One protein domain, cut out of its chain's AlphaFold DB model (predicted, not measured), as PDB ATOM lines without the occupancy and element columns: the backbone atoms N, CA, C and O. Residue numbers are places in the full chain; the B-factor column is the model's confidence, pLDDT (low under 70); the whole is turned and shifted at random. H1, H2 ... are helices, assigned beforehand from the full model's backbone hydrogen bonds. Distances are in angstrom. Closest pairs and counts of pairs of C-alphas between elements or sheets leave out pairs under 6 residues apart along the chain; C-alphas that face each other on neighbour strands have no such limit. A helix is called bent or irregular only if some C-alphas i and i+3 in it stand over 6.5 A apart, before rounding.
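What this domain is: This is residues 3 to 122 and 348 to 369 of the 379 residues of an uncharacterized protein of Gordonia sp. 852002-51296_SCH5728562-b (UniProt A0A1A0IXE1). Five long helices form a thin slab, side by side in a zigzag row in the order H5, H2, H4, H3, H6, with H4 in the middle and H2 the longest by residues. Neighbours in the row run opposite ways, but for H2 and H4, which run the same way, and residues 3 to 15, with H1, stick out from the slab as an arm. The printed part has 142 residues with six named helices, H1 to H6 in that order, and no named strand: the class is all helix. It is compact, with a radius of gyration of the C-alphas of 16.0 A, and spans 49 by 40 by 34 A; without the arm the third span is 17 A.

Where its parts are: H2 is residues 24 to 48, 36.0 A long, from C-alpha 24 at (2.928, -110.941, 220.990) to C-alpha 48 at (-11.512, -85.260, 200.299). H4 is residues 74 to 93, 28.4 A, and H3 is residues 52 to 72, 31.4 A. H5, residues 97 to 120, 34.8 A, has a kink of 29 degrees near residue 104 and is irregular, with C-alphas 98 and 101 7.1 A apart. H6, residues 348 to 369, 31.5 A, ends with C-alpha 369 at (-1.687, -81.096, 182.508). H1 is residues 4 to 15, 17.5 A.

How they stand to each other: H2, H3 and H4 are an up and down bundle, each helix running against the one before it in the chain. H2 touches H4 at a shallow tilt of 28 degrees, the same way; their closest C-alphas, Ala 42 and Tyr 87, are 4.7 A apart. H2 touches H5 at 18 degrees, opposite ways, closest at the C-alphas of Ala 46 and Gln 97, 5.5 A. H3 and H4 form a helical hairpin at 18 degrees, with the C-alphas of Ala 66 and Gly 80 closest at 3.7 A. H3 touches H6 at 21 degrees, opposite ways, closest at the C-alphas of Gly 64 and Ala 353, 4.7 A. H2 and H3 only just touch, and only at the corner, with 3 pairs of C-alphas within 8 A, the closest those of Leu 48 and Ala 55, 5.1 A. H1 touches no helix. Every O i to N i+4 pair is within hydrogen-bond range in H2 and H6; the counts are 6 of 8 in H1, 14 of 17 in H3, 14 of 16 in H4 and 16 of 20 in H5.

The domain as a whole: The two C-alphas farthest apart, those of Val 120 and Met 369, are 49.4 A apart. Residues 123 to 347 are not printed, and C-alphas 122 and 348 stand 34.1 A apart across this cut, between H5 and H6. Of the links that are printed whole, H2 to H3, H3 to H4 and H4 to H5 are tight, and H1 to H2 is short. The mean pLDDT of the printed part is 77.9; residues 3 to 25, 118 to 119, 121 to 122 and 367 are under 70, and H1 has a mean of 44.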
ATOM      1  N   GLU A   3       6.930-111.350 182.410       43.47
ATOM      2  CA  GLU A   3       6.249-111.768 183.651       43.47
ATOM      3  C   GLU A   3       7.203-111.997 184.844       43.47
ATOM      4  O   GLU A   3       6.769-111.950 185.990       43.47
ATOM      5  N   GLU A   4       8.515-112.149 184.621       49.50
ATOM      6  CA  GLU A   4       9.483-112.441 185.699       49.50
ATOM      7  C   GLU A   4       9.950-111.199 186.487       49.50
ATOM      8  O   GLU A   4      10.334-111.314 187.649       49.50
ATOM      9  N   TYR A   5       9.843-109.988 185.927       48.16
ATOM     10  CA  TYR A   5      10.261-108.755 186.618       48.16
ATOM     11  C   TYR A   5       9.210-108.203 187.599       48.16
ATOM     12  O   TYR A   5       9.560-107.477 188.531       48.16
ATOM     13  N   GLY A   6       7.935-108.582 187.456       40.78
ATOM     14  CA  GLY A   6       6.873-108.183 188.391       40.78
ATOM     15  C   GLY A   6       6.969-108.895 189.744       40.78
ATOM     16  O   GLY A   6       6.633-108.321 190.781       40.78
ATOM     17  N   ILE A   7       7.502-110.121 189.748       47.22
ATOM     18  CA  ILE A   7       7.600-110.967 190.941       47.22
ATOM     19  C   ILE A   7       8.642-110.406 191.916       47.22
ATOM     20  O   ILE A   7       8.387-110.367 193.114       47.22
ATOM     21  N   GLY A   8       9.768-109.871 191.430       40.19
ATOM     22  CA  GLY A   8      10.783-109.244 192.291       40.19
ATOM     23  C   GLY A   8      10.264-108.012 193.046       40.19
ATOM     24  O   GLY A   8      10.553-107.837 194.234       40.19
ATOM     25  N   GLY A   9       9.429-107.198 192.388       39.84
ATOM     26  CA  GLY A   9       8.746-106.058 193.004       39.84
ATOM     27  C   GLY A   9       7.683-106.489 194.014       39.84
ATOM     28  O   GLY A   9       7.659-105.976 195.129       39.84
ATOM     29  N   TYR A  10       6.863-107.490 193.675       42.12
ATOM     30  CA  TYR A  10       5.817-108.023 194.558       42.12
ATOM     31  C   TYR A  10       6.370-108.781 195.780       42.12
ATOM     32  O   TYR A  10       5.838-108.668 196.884       42.12
ATOM     33  N   VAL A  11       7.474-109.516 195.623       41.72
ATOM     34  CA  VAL A  11       8.171-110.207 196.723       41.72
ATOM     35  C   VAL A  11       8.860-109.196 197.645       41.72
ATOM     36  O   VAL A  11       8.794-109.334 198.869       41.72
ATOM     37  N   SER A  12       9.420-108.115 197.091       41.84
ATOM     38  CA  SER A  12       9.925-106.981 197.882       41.84
ATOM     39  C   SER A  12       8.797-106.239 198.612       41.84
ATOM     40  O   SER A  12       8.959-105.825 199.761       41.84
ATOM     41  N   PHE A  13       7.629-106.123 197.974       47.41
ATOM     42  CA  PHE A  13       6.428-105.485 198.515       47.41
ATOM     43  C   PHE A  13       5.852-106.245 199.722       47.41
ATOM     44  O   PHE A  13       5.525-105.636 200.742       47.41
ATOM     45  N   LEU A  14       5.820-107.582 199.673       47.56
ATOM     46  CA  LEU A  14       5.431-108.427 200.811       47.56
ATOM     47  C   LEU A  14       6.459-108.403 201.955       47.56
ATOM     48  O   LEU A  14       6.085-108.518 203.125       47.56
ATOM     49  N   GLY A  15       7.742-108.187 201.641       39.56
ATOM     50  CA  GLY A  15       8.818-108.066 202.631       39.56
ATOM     51  C   GLY A  15       8.624-106.911 203.624       39.56
ATOM     52  O   GLY A  15       9.066-107.001 204.772       39.56
ATOM     53  N   HIS A  16       7.899-105.857 203.232       46.53
ATOM     54  CA  HIS A  16       7.696-104.654 204.045       46.53
ATOM     55  C   HIS A  16       6.631-104.814 205.149       46.53
ATOM     56  O   HIS A  16       6.586-104.023 206.090       46.53
ATOM     57  N   VAL A  17       5.788-105.854 205.088       50.56
ATOM     58  CA  VAL A  17       4.726-106.088 206.089       50.56
ATOM     59  C   VAL A  17       5.276-106.791 207.338       50.56
ATOM     60  O   VAL A  17       4.573-106.896 208.341       50.56
ATOM     61  N   SER A  18       6.524-107.272 207.342       45.09
ATOM     62  CA  SER A  18       7.089-107.990 208.491       45.09
ATOM     63  C   SER A  18       7.402-107.040 209.659       45.09
ATOM     64  O   SER A  18       8.522-106.568 209.849       45.09
ATOM     65  N   THR A  19       6.375-106.743 210.457       51.94
ATOM     66  CA  THR A  19       6.480-106.076 211.755       51.94
ATOM     67  C   THR A  19       7.303-106.967 212.684       51.94
ATOM     68  O   THR A  19       6.791-107.938 213.247       51.94
ATOM     69  N   LYS A  20       8.596-106.654 212.808       53.12
ATOM     70  CA  LYS A  20       9.547-107.299 213.722       53.12
ATOM     71  C   LYS A  20       9.276-106.860 215.160       53.12
ATOM     72  O   LYS A  20      10.054-106.124 215.753       53.12
ATOM     73  N   ASP A  21       8.133-107.270 215.693       54.62
ATOM     74  CA  ASP A  21       7.789-107.029 217.088       54.62
ATOM     75  C   ASP A  21       8.150-108.257 217.927       54.62
ATOM     76  O   ASP A  21       7.628-109.346 217.661       54.62
ATOM     77  N   PRO A  22       9.032-108.120 218.933       53.38
ATOM     78  CA  PRO A  22       9.534-109.266 219.691       53.38
ATOM     79  C   PRO A  22       8.450-109.885 220.579       53.38
ATOM     80  O   PRO A  22       8.444-111.091 220.806       53.38
ATOM     81  N   THR A  23       7.469-109.094 221.034       59.91
ATOM     82  CA  THR A  23       6.414-109.579 221.930       59.91
ATOM     83  C   THR A  23       5.060-109.716 221.226       59.91
ATOM     84  O   THR A  23       4.684-108.863 220.414       59.91
ATOM     85  N   PRO A  24       4.260-110.747 221.566       63.44
ATOM     86  CA  PRO A  24       2.928-110.941 220.990       63.44
ATOM     87  C   PRO A  24       1.983-109.770 221.299       63.44
ATOM     88  O   PRO A  24       1.150-109.412 220.469       63.44
ATOM     89  N   ARG A  25       2.151-109.120 222.460       65.69
ATOM     90  CA  ARG A  25       1.387-107.919 222.832       65.69
ATOM     91  C   ARG A  25       1.745-106.722 221.954       65.69
ATOM     92  O   ARG A  25       0.842-106.050 221.474       65.69
ATOM     93  N   ALA A  26       3.032-106.484 221.691       70.19
ATOM     94  CA  ALA A  26       3.447-105.407 220.795       70.19
ATOM     95  C   ALA A  26       2.964-105.640 219.357       70.19
ATOM     96  O   ALA A  26       2.476-104.702 218.738       70.19
ATOM     97  N   ARG A  27       3.001-106.889 218.865       70.62
ATOM     98  CA  ARG A  27       2.434-107.253 217.551       70.62
ATOM     99  C   ARG A  27       0.954-106.884 217.453       70.62
ATOM    100  O   ARG A  27       0.537-106.323 216.446       70.62
ATOM    101  N   LEU A  28       0.172-107.186 218.493       74.94
ATOM    102  CA  LEU A  28      -1.259-106.879 218.522       74.94
ATOM    103  C   LEU A  28      -1.510-105.368 218.566       74.94
ATOM    104  O   LEU A  28      -2.331-104.875 217.804       74.94
ATOM    105  N   VAL A  29      -0.753-104.627 219.383       81.38
ATOM    106  CA  VAL A  29      -0.833-103.156 219.432       81.38
ATOM    107  C   VAL A  29      -0.500-102.541 218.073       81.38
ATOM    108  O   VAL A  29      -1.263-101.712 217.582       81.38
ATOM    109  N   THR A  30       0.590-102.970 217.434       81.94
ATOM    110  CA  THR A  30       0.970-102.492 216.099       81.94
ATOM    111  C   THR A  30      -0.111-102.822 215.073       81.94
ATOM    112  O   THR A  30      -0.466-101.959 214.278       81.94
ATOM    113  N   ALA A  31      -0.693-104.021 215.116       79.31
ATOM    114  CA  ALA A  31      -1.745-104.419 214.188       79.31
ATOM    115  C   ALA A  31      -3.047-103.618 214.383       79.31
ATOM    116  O   ALA A  31      -3.647-103.170 213.406       79.31
ATOM    117  N   CYS A  32      -3.454-103.368 215.631       85.06
ATOM    118  CA  CYS A  32      -4.575-102.478 215.935       85.06
ATOM    119  C   CYS A  32      -4.301-101.055 215.440       85.06
ATOM    120  O   CYS A  32      -5.167-100.440 214.822       85.06
ATOM    121  N   LEU A  33      -3.086-100.544 215.654       88.00
ATOM    122  CA  LEU A  33      -2.696 -99.218 215.187       88.00
ATOM    123  C   LEU A  33      -2.696 -99.137 213.655       88.00
ATOM    124  O   LEU A  33      -3.185 -98.158 213.102       88.00
ATOM    125  N   GLN A  34      -2.223-100.175 212.962       86.56
ATOM    126  CA  GLN A  34      -2.291-100.265 211.502       86.56
ATOM    127  C   GLN A  34      -3.732-100.254 210.992       86.56
ATOM    128  O   GLN A  34      -4.006 -99.557 210.022       86.56
ATOM    129  N   LEU A  35      -4.648-100.977 211.646       87.19
ATOM    130  CA  LEU A  35      -6.067-100.950 211.290       87.19
ATOM    131  C   LEU A  35      -6.650 -99.542 211.447       87.19
ATOM    132  O   LEU A  35      -7.301 -99.046 210.533       87.19
ATOM    133  N   ILE A  36      -6.385 -98.885 212.579       91.00
ATOM    134  CA  ILE A  36      -6.873 -97.527 212.854       91.00
ATOM    135  C   ILE A  36      -6.337 -96.541 211.812       91.00
ATOM    136  O   ILE A  36      -7.106 -95.767 211.248       91.00
ATOM    137  N   VAL A  37      -5.035 -96.595 211.520       91.12
ATOM    138  CA  VAL A  37      -4.384 -95.741 210.517       91.12
ATOM    139  C   VAL A  37      -4.956 -96.004 209.122       91.12
ATOM    140  O   VAL A  37      -5.292 -95.053 208.421       91.12
ATOM    141  N   ALA A  38      -5.134 -97.269 208.739       87.69
ATOM    142  CA  ALA A  38      -5.700 -97.637 207.444       87.69
ATOM    143  C   ALA A  38      -7.135 -97.134 207.272       87.69
ATOM    144  O   ALA A  38      -7.457 -96.545 206.241       87.69
ATOM    145  N   LEU A  39      -7.982 -97.317 208.290       89.88
ATOM    146  CA  LEU A  39      -9.352 -96.810 208.279       89.88
ATOM    147  C   LEU A  39      -9.376 -95.280 208.217       89.88
ATOM    148  O   LEU A  39     -10.119 -94.731 207.411       89.88
ATOM    149  N   PHE A  40      -8.543 -94.601 209.011       93.94
ATOM    150  CA  PHE A  40      -8.468 -93.138 209.044       93.94
ATOM    151  C   PHE A  40      -8.039 -92.538 207.702       93.94
ATOM    152  O   PHE A  40      -8.643 -91.584 207.223       93.94
ATOM    153  N   PHE A  41      -6.996 -93.076 207.072       92.94
ATOM    154  CA  PHE A  41      -6.514 -92.525 205.807       92.94
ATOM    155  C   PHE A  41      -7.420 -92.888 204.623       92.94
ATOM    156  O   PHE A  41      -7.577 -92.073 203.716       92.94
ATOM    157  N   ALA A  42      -8.088 -94.044 204.661       88.81
ATOM    158  CA  ALA A  42      -9.132 -94.376 203.697       88.81
ATOM    159  C   ALA A  42     -10.359 -93.454 203.828       88.81
ATOM    160  O   ALA A  42     -10.880 -92.981 202.819       88.81
ATOM    161  N   THR A  43     -10.813 -93.149 205.051       90.56
ATOM    162  CA  THR A  43     -11.928 -92.208 205.258       90.56
ATOM    163  C   THR A  43     -11.549 -90.790 204.876       90.56
ATOM    164  O   THR A  43     -12.338 -90.112 204.225       90.56
ATOM    165  N   LEU A  44     -10.337 -90.353 205.229       92.69
ATOM    166  CA  LEU A  44      -9.815 -89.046 204.852       92.69
ATOM    167  C   LEU A  44      -9.812 -88.869 203.327       92.69
ATOM    168  O   LEU A  44     -10.276 -87.840 202.844       92.69
ATOM    169  N   ALA A  45      -9.357 -89.875 202.575       88.94
ATOM    170  CA  ALA A  45      -9.375 -89.850 201.113       88.94
ATOM    171  C   ALA A  45     -10.799 -89.737 200.541       88.94
ATOM    172  O   ALA A  45     -11.034 -88.895 199.678       88.94
ATOM    173  N   ALA A  46     -11.756 -90.519 201.050       87.88
ATOM    174  CA  ALA A  46     -13.151 -90.464 200.596       87.88
ATOM    175  C   ALA A  46     -13.839 -89.130 200.945       87.88
ATOM    176  O   ALA A  46     -14.653 -88.619 200.183       87.88
ATOM    177  N   LEU A  47     -13.505 -88.526 202.090       90.00
ATOM    178  CA  LEU A  47     -14.016 -87.208 202.488       90.00
ATOM    179  C   LEU A  47     -13.445 -86.073 201.626       90.00
ATOM    180  O   LEU A  47     -14.122 -85.071 201.404       90.00
ATOM    181  N   LEU A  48     -12.203 -86.224 201.159       89.44
ATOM    182  CA  LEU A  48     -11.512 -85.260 200.299       89.44
ATOM    183  C   LEU A  48     -11.851 -85.422 198.811       89.44
ATOM    184  O   LEU A  48     -11.501 -84.539 198.031       89.44
ATOM    185  N   GLU A  49     -12.539 -86.498 198.421       84.50
ATOM    186  CA  GLU A  49     -12.914 -86.801 197.032       84.50
ATOM    187  C   GLU A  49     -13.658 -85.645 196.324       84.50
ATOM    188  O   GLU A  49     -13.239 -85.283 195.219       84.50
ATOM    189  N   PRO A  50     -14.614 -84.934 196.965       84.94
ATOM    190  CA  PRO A  50     -15.254 -83.762 196.359       84.94
ATOM    191  C   PRO A  50     -14.302 -82.570 196.154       84.94
ATOM    192  O   PRO A  50     -14.535 -81.709 195.304       84.94
ATOM    193  N   TYR A  51     -13.217 -82.496 196.931       86.94
ATOM    194  CA  TYR A  51     -12.290 -81.365 196.987       86.94
ATOM    195  C   TYR A  51     -10.952 -81.715 196.335       86.94
ATOM    196  O   TYR A  51      -9.922 -81.845 196.996       86.94
ATOM    197  N   ARG A  52     -10.951 -81.796 195.004       75.75
ATOM    198  CA  ARG A  52      -9.807 -82.222 194.177       75.75
ATOM    199  C   ARG A  52      -8.449 -81.626 194.578       75.75
ATOM    200  O   ARG A  52      -7.476 -82.364 194.698       75.75
ATOM    201  N   PHE A  53      -8.367 -80.317 194.824       83.94
ATOM    202  CA  PHE A  53      -7.106 -79.686 195.235       83.94
ATOM    203  C   PHE A  53      -6.662 -80.131 196.638       83.94
ATOM    204  O   PHE A  53      -5.490 -80.433 196.860       83.94
ATOM    205  N   ALA A  54      -7.606 -80.231 197.577       87.69
ATOM    206  CA  ALA A  54      -7.323 -80.693 198.930       87.69
ATOM    207  C   ALA A  54      -6.879 -82.167 198.941       87.69
ATOM    208  O   ALA A  54      -5.956 -82.511 199.676       87.69
ATOM    209  N   ALA A  55      -7.459 -83.012 198.081       85.19
ATOM    210  CA  ALA A  55      -7.062 -84.412 197.924       85.19
ATOM    211  C   ALA A  55      -5.612 -84.568 197.434       85.19
ATOM    212  O   ALA A  55      -4.880 -85.413 197.950       85.19
ATOM    213  N   VAL A  56      -5.162 -83.737 196.485       86.25
ATOM    214  CA  VAL A  56      -3.768 -83.754 195.998       86.25
ATOM    215  C   VAL A  56      -2.801 -83.269 197.079       86.25
ATOM    216  O   VAL A  56      -1.786 -83.914 197.338       86.25
ATOM    217  N   VAL A  57      -3.123 -82.168 197.763       90.19
ATOM    218  CA  VAL A  57      -2.284 -81.646 198.857       90.19
ATOM    219  C   VAL A  57      -2.152 -82.675 199.982       90.19
ATOM    220  O   VAL A  57      -1.045 -82.940 200.459       90.19
ATOM    221  N   ALA A  58      -3.260 -83.304 200.373       91.00
ATOM    222  CA  ALA A  58      -3.255 -84.366 201.365       91.00
ATOM    223  C   ALA A  58      -2.491 -85.603 200.873       91.00
ATOM    224  O   ALA A  58      -1.718 -86.165 201.642       91.00
ATOM    225  N   PHE A  59      -2.605 -85.988 199.597       88.69
ATOM    226  CA  PHE A  59      -1.841 -87.101 199.032       88.69
ATOM    227  C   PHE A  59      -0.329 -86.882 199.148       88.69
ATOM    228  O   PHE A  59       0.401 -87.764 199.611       88.69
ATOM    229  N   VAL A  60       0.144 -85.685 198.790       91.00
ATOM    230  CA  VAL A  60       1.553 -85.292 198.925       91.00
ATOM    231  C   VAL A  60       1.984 -85.347 200.393       91.00
ATOM    232  O   VAL A  60       3.022 -85.931 200.711       91.00
ATOM    233  N   ALA A  61       1.171 -84.802 201.303       93.44
ATOM    234  CA  ALA A  61       1.458 -84.815 202.735       93.44
ATOM    235  C   ALA A  61       1.523 -86.242 203.311       93.44
ATOM    236  O   ALA A  61       2.463 -86.569 204.036       93.44
ATOM    237  N   VAL A  62       0.573 -87.112 202.955       91.94
ATOM    238  CA  VAL A  62       0.524 -88.520 203.386       91.94
ATOM    239  C   VAL A  62       1.710 -89.305 202.842       91.94
ATOM    240  O   VAL A  62       2.316 -90.075 203.583       91.94
ATOM    241  N   SER A  63       2.090 -89.080 201.584       88.69
ATOM    242  CA  SER A  63       3.262 -89.709 200.966       88.69
ATOM    243  C   SER A  63       4.550 -89.333 201.700       88.69
ATOM    244  O   SER A  63       5.340 -90.205 202.070       88.69
ATOM    245  N   GLY A  64       4.732 -88.040 201.990       86.81
ATOM    246  CA  GLY A  64       5.855 -87.546 202.786       86.81
ATOM    247  C   GLY A  64       5.874 -88.128 204.197       86.81
ATOM    248  O   GLY A  64       6.906 -88.629 204.646       86.81
ATOM    249  N   LEU A  65       4.724 -88.136 204.877       91.50
ATOM    250  CA  LEU A  65       4.575 -88.712 206.213       91.50
ATOM    251  C   LEU A  65       4.912 -90.208 206.219       91.50
ATOM    252  O   LEU A  65       5.675 -90.665 207.067       91.50
ATOM    253  N   ALA A  66       4.397 -90.970 205.254       88.00
ATOM    254  CA  ALA A  66       4.631 -92.404 205.137       88.00
ATOM    255  C   ALA A  66       6.116 -92.742 204.979       88.00
ATOM    256  O   ALA A  66       6.581 -93.753 205.509       88.00
ATOM    257  N   VAL A  67       6.870 -91.893 204.279       87.38
ATOM    258  CA  VAL A  67       8.324 -92.019 204.144       87.38
ATOM    259  C   VAL A  67       9.036 -91.587 205.419       87.38
ATOM    260  O   VAL A  67       9.917 -92.298 205.899       87.38
ATOM    261  N   TRP A  68       8.652 -90.449 205.989       86.50
ATOM    262  CA  TRP A  68       9.285 -89.892 207.179       86.50
ATOM    263  C   TRP A  68       9.176 -90.834 208.380       86.50
ATOM    264  O   TRP A  68      10.161 -91.071 209.079       86.50
ATOM    265  N   VAL A  69       8.008 -91.455 208.578       86.88
ATOM    266  CA  VAL A  69       7.760 -92.387 209.685       86.88
ATOM    267  C   VAL A  69       8.634 -93.654 209.584       86.88
ATOM    268  O   VAL A  69       8.919 -94.266 210.613       86.88
ATOM    269  N   ARG A  70       9.182 -94.010 208.406       82.19
ATOM    270  CA  ARG A  70      10.120 -95.150 208.252       82.19
ATOM    271  C   ARG A  70      11.370 -95.031 209.124       82.19
ATOM    272  O   ARG A  70      11.988 -96.046 209.433       82.19
ATOM    273  N   ARG A  71      11.731 -93.818 209.557       81.56
ATOM    274  CA  ARG A  71      12.878 -93.590 210.449       81.56
ATOM    275  C   ARG A  71      12.723 -94.239 211.827       81.56
ATOM    276  O   ARG A  71      13.722 -94.558 212.454       81.56
ATOM    277  N   PHE A  72      11.491 -94.489 212.280       80.44
ATOM    278  CA  PHE A  72      11.206 -95.122 213.576       80.44
ATOM    279  C   PHE A  72      11.284 -96.660 213.530       80.44
ATOM    280  O   PHE A  72      10.652 -97.359 214.325       80.44
ATOM    281  N   GLY A  73      12.041 -97.204 212.577       74.12
ATOM    282  CA  GLY A  73      12.256 -98.636 212.421       74.12
ATOM    283  C   GLY A  73      11.086 -99.378 211.755       74.12
ATOM    284  O   GLY A  73      10.226 -98.769 211.112       74.12
ATOM    285  N   PRO A  74      11.030-100.716 211.901       72.75
ATOM    286  CA  PRO A  74      10.081-101.571 211.178       72.75
ATOM    287  C   PRO A  74       8.605-101.231 211.428       72.75
ATOM    288  O   PRO A  74       7.797-101.291 210.502       72.75
ATOM    289  N   ARG A  75       8.247-100.822 212.655       79.69
ATOM    290  CA  ARG A  75       6.884-100.361 212.984       79.69
ATOM    291  C   ARG A  75       6.499 -99.140 212.166       79.69
ATOM    292  O   ARG A  75       5.398 -99.076 211.628       79.69
ATOM    293  N   GLY A  76       7.422 -98.189 212.052       81.81
ATOM    294  CA  GLY A  76       7.197 -96.963 211.312       81.81
ATOM    295  C   GLY A  76       6.972 -97.213 209.821       81.81
ATOM    296  O   GLY A  76       6.041 -96.668 209.233       81.81
ATOM    297  N   GLY A  77       7.750 -98.117 209.219       81.19
ATOM    298  CA  GLY A  77       7.515 -98.537 207.835       81.19
ATOM    299  C   GLY A  77       6.146 -99.186 207.627       81.19
ATOM    300  O   GLY A  77       5.450 -98.860 206.663       81.19
ATOM    301  N   ALA A  78       5.726-100.039 208.560       81.31
ATOM    302  CA  ALA A  78       4.436-100.716 208.505       81.31
ATOM    303  C   ALA A  78       3.244 -99.749 208.667       81.31
ATOM    304  O   ALA A  78       2.228 -99.911 207.990       81.31
ATOM    305  N   LEU A  79       3.374 -98.725 209.520       86.75
ATOM    306  CA  LEU A  79       2.374 -97.661 209.688       86.75
ATOM    307  C   LEU A  79       2.326 -96.717 208.487       86.75
ATOM    308  O   LEU A  79       1.241 -96.376 208.030       86.75
ATOM    309  N   GLY A  80       3.482 -96.330 207.941       87.44
ATOM    310  CA  GLY A  80       3.540 -95.501 206.739       87.44
ATOM    311  C   GLY A  80       2.876 -96.185 205.544       87.44
ATOM    312  O   GLY A  80       2.117 -95.558 204.812       87.44
ATOM    313  N   PHE A  81       3.086 -97.494 205.394       85.69
ATOM    314  CA  PHE A  81       2.383 -98.292 204.392       85.69
ATOM    315  C   PHE A  81       0.867 -98.335 204.640       85.69
ATOM    316  O   PHE A  81       0.092 -98.092 203.717       85.69
ATOM    317  N   ALA A  82       0.447 -98.579 205.887       86.31
ATOM    318  CA  ALA A  82      -0.963 -98.569 206.274       86.31
ATOM    319  C   ALA A  82      -1.634 -97.192 206.098       86.31
ATOM    320  O   ALA A  82      -2.847 -97.139 205.966       86.31
ATOM    321  N   ALA A  83      -0.876 -96.094 206.075       90.06
ATOM    322  CA  ALA A  83      -1.393 -94.762 205.772       90.06
ATOM    323  C   ALA A  83      -1.511 -94.518 204.261       90.06
ATOM    324  O   ALA A  83      -2.578 -94.176 203.758       90.06
ATOM    325  N   PHE A  84      -0.409 -94.711 203.532       89.38
ATOM    326  CA  PHE A  84      -0.325 -94.372 202.112       89.38
ATOM    327  C   PHE A  84      -1.208 -95.264 201.239       89.38
ATOM    328  O   PHE A  84      -1.935 -94.756 200.394       89.38
ATOM    329  N   PHE A  85      -1.157 -96.585 201.432       87.94
ATOM    330  CA  PHE A  85      -1.770 -97.522 200.490       87.94
ATOM    331  C   PHE A  85      -3.305 -97.449 200.482       87.94
ATOM    332  O   PHE A  85      -3.881 -97.349 199.401       87.94
ATOM    333  N   PRO A  86      -3.992 -97.435 201.642       86.62
ATOM    334  CA  PRO A  86      -5.441 -97.258 201.674       86.62
ATOM    335  C   PRO A  86      -5.877 -95.890 201.140       86.62
ATOM    336  O   PRO A  86      -6.827 -95.834 200.370       86.62
ATOM    337  N   TYR A  87      -5.153 -94.808 201.464       89.44
ATOM    338  CA  TYR A  87      -5.426 -93.476 200.908       89.44
ATOM    339  C   TYR A  87      -5.340 -93.475 199.376       89.44
ATOM    340  O   TYR A  87      -6.257 -93.039 198.683       89.44
ATOM    341  N   PHE A  88      -4.228 -93.996 198.854       88.31
ATOM    342  CA  PHE A  88      -3.943 -94.110 197.430       88.31
ATOM    343  C   PHE A  88      -5.011 -94.930 196.707       88.31
ATOM    344  O   PHE A  88      -5.541 -94.478 195.701       88.31
ATOM    345  N   LEU A  89      -5.365 -96.110 197.229       86.25
ATOM    346  CA  LEU A  89      -6.379 -96.974 196.620       86.25
ATOM    347  C   LEU A  89      -7.762 -96.326 196.629       86.25
ATOM    348  O   LEU A  89      -8.477 -96.432 195.637       86.25
ATOM    349  N   THR A  90      -8.127 -95.629 197.707       86.81
ATOM    350  CA  THR A  90      -9.392 -94.893 197.769       86.81
ATOM    351  C   THR A  90      -9.456 -93.788 196.717       86.81
ATOM    352  O   THR A  90     -10.479 -93.644 196.048       86.81
ATOM    353  N   LEU A  91      -8.355 -93.054 196.521       86.00
ATOM    354  CA  LEU A  91      -8.249 -92.022 195.489       86.00
ATOM    355  C   LEU A  91      -8.259 -92.626 194.073       86.00
ATOM    356  O   LEU A  91      -8.955 -92.122 193.194       86.00
ATOM    357  N   LEU A  92      -7.532 -93.730 193.866       83.19
ATOM    358  CA  LEU A  92      -7.432 -94.446 192.591       83.19
ATOM    359  C   LEU A  92      -8.792 -94.992 192.140       83.19
ATOM    360  O   LEU A  92      -9.161 -94.875 190.974       83.19
ATOM    361  N   LEU A  93      -9.538 -95.585 193.072       83.12
ATOM    362  CA  LEU A  93     -10.849 -96.182 192.825       83.12
ATOM    363  C   LEU A  93     -11.998 -95.163 192.885       83.12
ATOM    364  O   LEU A  93     -13.126 -95.527 192.561       83.12
ATOM    365  N   ARG A  94     -11.724 -93.908 193.277       80.38
ATOM    366  CA  ARG A  94     -12.718 -92.838 193.480       80.38
ATOM    367  C   ARG A  94     -13.891 -93.276 194.356       80.38
ATOM    368  O   ARG A  94     -15.049 -93.133 193.965       80.38
ATOM    369  N   LEU A  95     -13.601 -93.863 195.521       82.44
ATOM    370  CA  LEU A  95     -14.689 -94.226 196.431       82.44
ATOM    371  C   LEU A  95     -15.293 -92.966 197.053       82.44
ATOM    372  O   LEU A  95     -14.610 -92.210 197.744       82.44
ATOM    373  N   ASP A  96     -16.593 -92.809 196.841       81.00
ATOM    374  CA  ASP A  96     -17.421 -91.795 197.479       81.00
ATOM    375  C   ASP A  96     -17.732 -92.169 198.946       81.00
ATOM    376  O   ASP A  96     -17.664 -93.333 199.362       81.00
ATOM    377  N   GLN A  97     -18.122 -91.174 199.740       84.56
ATOM    378  CA  GLN A  97     -18.517 -91.289 201.144       84.56
ATOM    379  C   GLN A  97     -19.634 -92.322 201.356       84.56
ATOM    380  O   GLN A  97     -19.671 -92.992 202.390       84.56
ATOM    381  N   SER A  98     -20.507 -92.508 200.362       85.38
ATOM    382  CA  SER A  98     -21.569 -93.521 200.367       85.38
ATOM    383  C   SER A  98     -21.051 -94.967 200.418       85.38
ATOM    384  O   SER A  98     -21.752 -95.855 200.904       85.38
ATOM    385  N   GLN A  99     -19.814 -95.217 199.975       83.75
ATOM    386  CA  GLN A  99     -19.193 -96.547 199.943       83.75
ATOM    387  C   GLN A  99     -18.344 -96.851 201.189       83.75
ATOM    388  O   GLN A  99     -17.926 -97.996 201.388       83.75
ATOM    389  N   LEU A 100     -18.131 -95.869 202.076       84.75
ATOM    390  CA  LEU A 100     -17.399 -96.051 203.337       84.75
ATOM    391  C   LEU A 100     -17.937 -97.184 204.229       84.75
ATOM    392  O   LEU A 100     -17.112 -97.946 204.744       84.75
ATOM    393  N   PRO A 101     -19.267 -97.373 204.385       87.38
ATOM    394  CA  PRO A 101     -19.806 -98.463 205.198       87.38
ATOM    395  C   PRO A 101     -19.428 -99.853 204.674       87.38
ATOM    396  O   PRO A 101     -19.349-100.798 205.454       87.38
ATOM    397  N   VAL A 102     -19.170 -99.980 203.366       85.44
ATOM    398  CA  VAL A 102     -18.722-101.228 202.728       85.44
ATOM    399  C   VAL A 102     -17.199-101.366 202.805       85.44
ATOM    400  O   VAL A 102     -16.685-102.468 202.986       85.44
ATOM    401  N   LEU A 103     -16.458-100.259 202.727       82.69
ATOM    402  CA  LEU A 103     -14.996-100.267 202.761       82.69
ATOM    403  C   LEU A 103     -14.433-100.656 204.140       82.69
ATOM    404  O   LEU A 103     -13.473-101.424 204.223       82.69
ATOM    405  N   TRP A 104     -15.033-100.165 205.228       86.19
ATOM    406  CA  TRP A 104     -14.599-100.475 206.596       86.19
ATOM    407  C   TRP A 104     -14.519-101.974 206.916       86.19
ATOM    408  O   TRP A 104     -13.455-102.408 207.367       86.19
ATOM    409  N   PRO A 105     -15.563-102.794 206.679       87.25
ATOM    410  CA  PRO A 105     -15.486-104.224 206.951       87.25
ATOM    411  C   PRO A 105     -14.483-104.938 206.040       87.25
ATOM    412  O   PRO A 105     -13.849-105.880 206.500       87.25
ATOM    413  N   VAL A 106     -14.267-104.487 204.797       84.50
ATOM    414  CA  VAL A 106     -13.257-105.078 203.895       84.50
ATOM    415  C   VAL A 106     -11.838-104.849 204.423       84.50
ATOM    416  O   VAL A 106     -11.044-105.793 204.510       84.50
ATOM    417  N   ILE A 107     -11.524-103.612 204.826       82.50
ATOM    418  CA  ILE A 107     -10.230-103.265 205.433       82.50
ATOM    419  C   ILE A 107     -10.044-104.041 206.740       82.50
ATOM    420  O   ILE A 107      -9.007-104.680 206.935       82.50
ATOM    421  N   ALA A 108     -11.058-104.044 207.611       85.12
ATOM    422  CA  ALA A 108     -11.021-104.777 208.870       85.12
ATOM    423  C   ALA A 108     -10.809-106.280 208.647       85.12
ATOM    424  O   ALA A 108      -9.939-106.870 209.280       85.12
ATOM    425  N   LEU A 109     -11.532-106.887 207.703       87.06
ATOM    426  CA  LEU A 109     -11.404-108.303 207.371       87.06
ATOM    427  C   LEU A 109     -10.008-108.640 206.851       87.06
ATOM    428  O   LEU A 109      -9.435-109.639 207.274       87.06
ATOM    429  N   THR A 110      -9.430-107.804 205.987       82.31
ATOM    430  CA  THR A 110      -8.090-108.040 205.428       82.31
ATOM    431  C   THR A 110      -7.020-107.977 206.517       82.31
ATOM    432  O   THR A 110      -6.161-108.859 206.600       82.31
ATOM    433  N   VAL A 111      -7.095-106.982 207.406       79.88
ATOM    434  CA  VAL A 111      -6.165-106.873 208.539       79.88
ATOM    435  C   VAL A 111      -6.360-108.037 209.517       79.88
ATOM    436  O   VAL A 111      -5.382-108.685 209.892       79.88
ATOM    437  N   CYS A 112      -7.603-108.368 209.876       81.38
ATOM    438  CA  CYS A 112      -7.924-109.495 210.754       81.38
ATOM    439  C   CYS A 112      -7.460-110.837 210.174       81.38
ATOM    440  O   CYS A 112      -6.868-111.630 210.901       81.38
ATOM    441  N   ALA A 113      -7.658-111.081 208.877       81.94
ATOM    442  CA  ALA A 113      -7.182-112.284 208.198       81.94
ATOM    443  C   ALA A 113      -5.648-112.369 208.211       81.94
ATOM    444  O   ALA A 113      -5.094-113.433 208.480       81.94
ATOM    445  N   GLY A 114      -4.949-111.247 208.003       76.00
ATOM    446  CA  GLY A 114      -3.489-111.183 208.112       76.00
ATOM    447  C   GLY A 114      -2.977-111.485 209.525       76.00
ATOM    448  O   GLY A 114      -2.005-112.228 209.690       76.00
ATOM    449  N   ILE A 115      -3.645-110.959 210.558       74.38
ATOM    450  CA  ILE A 115      -3.346-111.276 211.964       74.38
ATOM    451  C   ILE A 115      -3.610-112.759 212.235       74.38
ATOM    452  O   ILE A 115      -2.754-113.437 212.803       74.38
ATOM    453  N   LEU A 116      -4.762-113.275 211.800       78.56
ATOM    454  CA  LEU A 116      -5.149-114.667 211.992       78.56
ATOM    455  C   LEU A 116      -4.140-115.613 211.338       78.56
ATOM    456  O   LEU A 116      -3.687-116.551 211.985       78.56
ATOM    457  N   LEU A 117      -3.711-115.328 210.105       77.38
ATOM    458  CA  LEU A 117      -2.679-116.101 209.417       77.38
ATOM    459  C   LEU A 117      -1.372-116.123 210.218       77.38
ATOM    460  O   LEU A 117      -0.753-117.174 210.374       77.38
ATOM    461  N   ARG A 118      -0.961-114.987 210.787       68.50
ATOM    462  CA  ARG A 118       0.248-114.928 211.622       68.50
ATOM    463  C   ARG A 118       0.116-115.716 212.918       68.50
ATOM    464  O   ARG A 118       1.070-116.371 213.321       68.50
ATOM    465  N   VAL A 119      -1.039-115.646 213.572       68.94
ATOM    466  CA  VAL A 119      -1.276-116.312 214.860       68.94
ATOM    467  C   VAL A 119      -1.472-117.821 214.688       68.94
ATOM    468  O   VAL A 119      -0.978-118.596 215.505       68.94
ATOM    469  N   VAL A 120      -2.169-118.239 213.629       73.12
ATOM    470  CA  VAL A 120      -2.545-119.639 213.388       73.12
ATOM    471  C   VAL A 120      -1.495-120.374 212.554       73.12
ATOM    472  O   VAL A 120      -1.044-121.438 212.967       73.12
ATOM    473  N   ALA A 121      -1.075-119.822 211.408       67.75
ATOM    474  CA  ALA A 121      -0.173-120.514 210.480       67.75
ATOM    475  C   ALA A 121       1.314-120.292 210.800       67.75
ATOM    476  O   ALA A 121       2.116-121.211 210.661       67.75
ATOM    477  N   LEU A 122       1.693-119.099 211.270       65.06
ATOM    478  CA  LEU A 122       3.085-118.746 211.597       65.06
ATOM    479  C   LEU A 122       3.353-118.761 213.105       65.06
ATOM    480  O   LEU A 122       4.082-117.914 213.623       65.06
ATOM    481  N   PRO A 348      18.872 -88.536 206.637       77.38
ATOM    482  CA  PRO A 348      18.645 -89.015 205.271       77.38
ATOM    483  C   PRO A 348      17.170 -89.275 204.939       77.38
ATOM    484  O   PRO A 348      16.722 -88.976 203.835       77.38
ATOM    485  N   THR A 349      16.405 -89.774 205.910       72.62
ATOM    486  CA  THR A 349      14.967 -90.052 205.806       72.62
ATOM    487  C   THR A 349      14.126 -88.787 205.658       72.62
ATOM    488  O   THR A 349      13.187 -88.779 204.868       72.62
ATOM    489  N   SER A 350      14.479 -87.705 206.355       80.62
ATOM    490  CA  SER A 350      13.796 -86.411 206.241       80.62
ATOM    491  C   SER A 350      14.014 -85.788 204.863       80.62
ATOM    492  O   SER A 350      13.070 -85.294 204.253       80.62
ATOM    493  N   ARG A 351      15.234 -85.887 204.319       82.38
ATOM    494  CA  ARG A 351      15.521 -85.444 202.943       82.38
ATOM    495  C   ARG A 351      14.751 -86.265 201.916       82.38
ATOM    496  O   ARG A 351      14.162 -85.692 201.006       82.38
ATOM    497  N   LEU A 352      14.718 -87.588 202.089       82.69
ATOM    498  CA  LEU A 352      13.987 -88.492 201.200       82.69
ATOM    499  C   LEU A 352      12.478 -88.217 201.250       82.69
ATOM    500  O   LEU A 352      11.834 -88.191 200.210       82.69
ATOM    501  N   ALA A 353      11.921 -87.929 202.430       81.69
ATOM    502  CA  ALA A 353      10.518 -87.543 202.573       81.69
ATOM    503  C   ALA A 353      10.188 -86.280 201.768       81.69
ATOM    504  O   ALA A 353       9.221 -86.283 201.011       81.69
ATOM    505  N   VAL A 354      11.010 -85.227 201.860       84.38
ATOM    506  CA  VAL A 354      10.774 -84.000 201.082       84.38
ATOM    507  C   VAL A 354      11.012 -84.218 199.584       84.38
ATOM    508  O   VAL A 354      10.255 -83.694 198.772       84.38
ATOM    509  N   GLN A 355      12.008 -85.021 199.196       87.06
ATOM    510  CA  GLN A 355      12.210 -85.412 197.795       87.06
ATOM    511  C   GLN A 355      10.985 -86.135 197.232       87.06
ATOM    512  O   GLN A 355      10.550 -85.820 196.127       87.06
ATOM    513  N   VAL A 356      10.405 -87.060 198.001       85.12
ATOM    514  CA  VAL A 356       9.174 -87.757 197.624       85.12
ATOM    515  C   VAL A 356       8.017 -86.775 197.536       85.12
ATOM    516  O   VAL A 356       7.342 -86.772 196.520       85.12
ATOM    517  N   MET A 357       7.827 -85.880 198.511       87.31
ATOM    518  CA  MET A 357       6.775 -84.858 198.433       87.31
ATOM    519  C   MET A 357       6.897 -83.992 197.175       87.31
ATOM    520  O   MET A 357       5.901 -83.753 196.497       87.31
ATOM    521  N   PHE A 358       8.111 -83.544 196.845       89.38
ATOM    522  CA  PHE A 358       8.363 -82.750 195.647       89.38
ATOM    523  C   PHE A 358       8.081 -83.547 194.367       89.38
ATOM    524  O   PHE A 358       7.402 -83.049 193.471       89.38
ATOM    525  N   ALA A 359       8.545 -84.798 194.297       83.44
ATOM    526  CA  ALA A 359       8.294 -85.684 193.166       83.44
ATOM    527  C   ALA A 359       6.797 -85.989 192.994       83.44
ATOM    528  O   ALA A 359       6.286 -85.901 191.881       83.44
ATOM    529  N   THR A 360       6.084 -86.285 194.086       82.88
ATOM    530  CA  THR A 360       4.636 -86.524 194.086       82.88
ATOM    531  C   THR A 360       3.880 -85.278 193.636       82.88
ATOM    532  O   THR A 360       3.023 -85.381 192.770       82.88
ATOM    533  N   ALA A 361       4.231 -84.092 194.147       85.38
ATOM    534  CA  ALA A 361       3.600 -82.840 193.734       85.38
ATOM    535  C   ALA A 361       3.810 -82.561 192.237       85.38
ATOM    536  O   ALA A 361       2.857 -82.235 191.530       85.38
ATOM    537  N   LEU A 362       5.038 -82.739 191.740       85.50
ATOM    538  CA  LEU A 362       5.352 -82.569 190.322       85.50
ATOM    539  C   LEU A 362       4.576 -83.567 189.454       85.50
ATOM    540  O   LEU A 362       3.990 -83.172 188.450       85.50
ATOM    541  N   ALA A 363       4.535 -84.841 189.852       81.62
ATOM    542  CA  ALA A 363       3.801 -85.882 189.141       81.62
ATOM    543  C   ALA A 363       2.294 -85.590 189.095       81.62
ATOM    544  O   ALA A 363       1.686 -85.724 188.035       81.62
ATOM    545  N   SER A 364       1.700 -85.126 190.201       79.00
ATOM    546  CA  SER A 364       0.291 -84.725 190.236       79.00
ATOM    547  C   SER A 364       0.000 -83.557 189.288       79.00
ATOM    548  O   SER A 364      -0.961 -83.629 188.526       79.00
ATOM    549  N   VAL A 365       0.847 -82.518 189.275       81.69
ATOM    550  CA  VAL A 365       0.688 -81.359 188.374       81.69
ATOM    551  C   VAL A 365       0.836 -81.771 186.908       81.69
ATOM    552  O   VAL A 365      -0.007 -81.436 186.081       81.69
ATOM    553  N   VAL A 366       1.879 -82.535 186.572       80.81
ATOM    554  CA  VAL A 366       2.113 -83.007 185.198       80.81
ATOM    555  C   VAL A 366       0.989 -83.937 184.735       80.81
ATOM    556  O   VAL A 366       0.509 -83.805 183.610       80.81
ATOM    557  N   GLY A 367       0.517 -84.834 185.604       67.75
ATOM    558  CA  GLY A 367      -0.623 -85.705 185.321       67.75
ATOM    559  C   GLY A 367      -1.899 -84.915 185.021       67.75
ATOM    560  O   GLY A 367      -2.621 -85.239 184.075       67.75
ATOM    561  N   GLU A 368      -2.142 -83.832 185.761       71.75
ATOM    562  CA  GLU A 368      -3.268 -82.928 185.523       71.75
ATOM    563  C   GLU A 368      -3.152 -82.184 184.181       71.75
ATOM    564  O   GLU A 368      -4.154 -82.039 183.476       71.75
ATOM    565  N   MET A 369      -1.938 -81.780 183.784       74.69
ATOM    566  CA  MET A 369      -1.687 -81.096 182.508       74.69
ATOM    567  C   MET A 369      -1.836 -82.013 181.284       74.69
ATOM    568  O   MET A 369      -2.297 -81.560 180.240       74.69
TER     569      MET A 369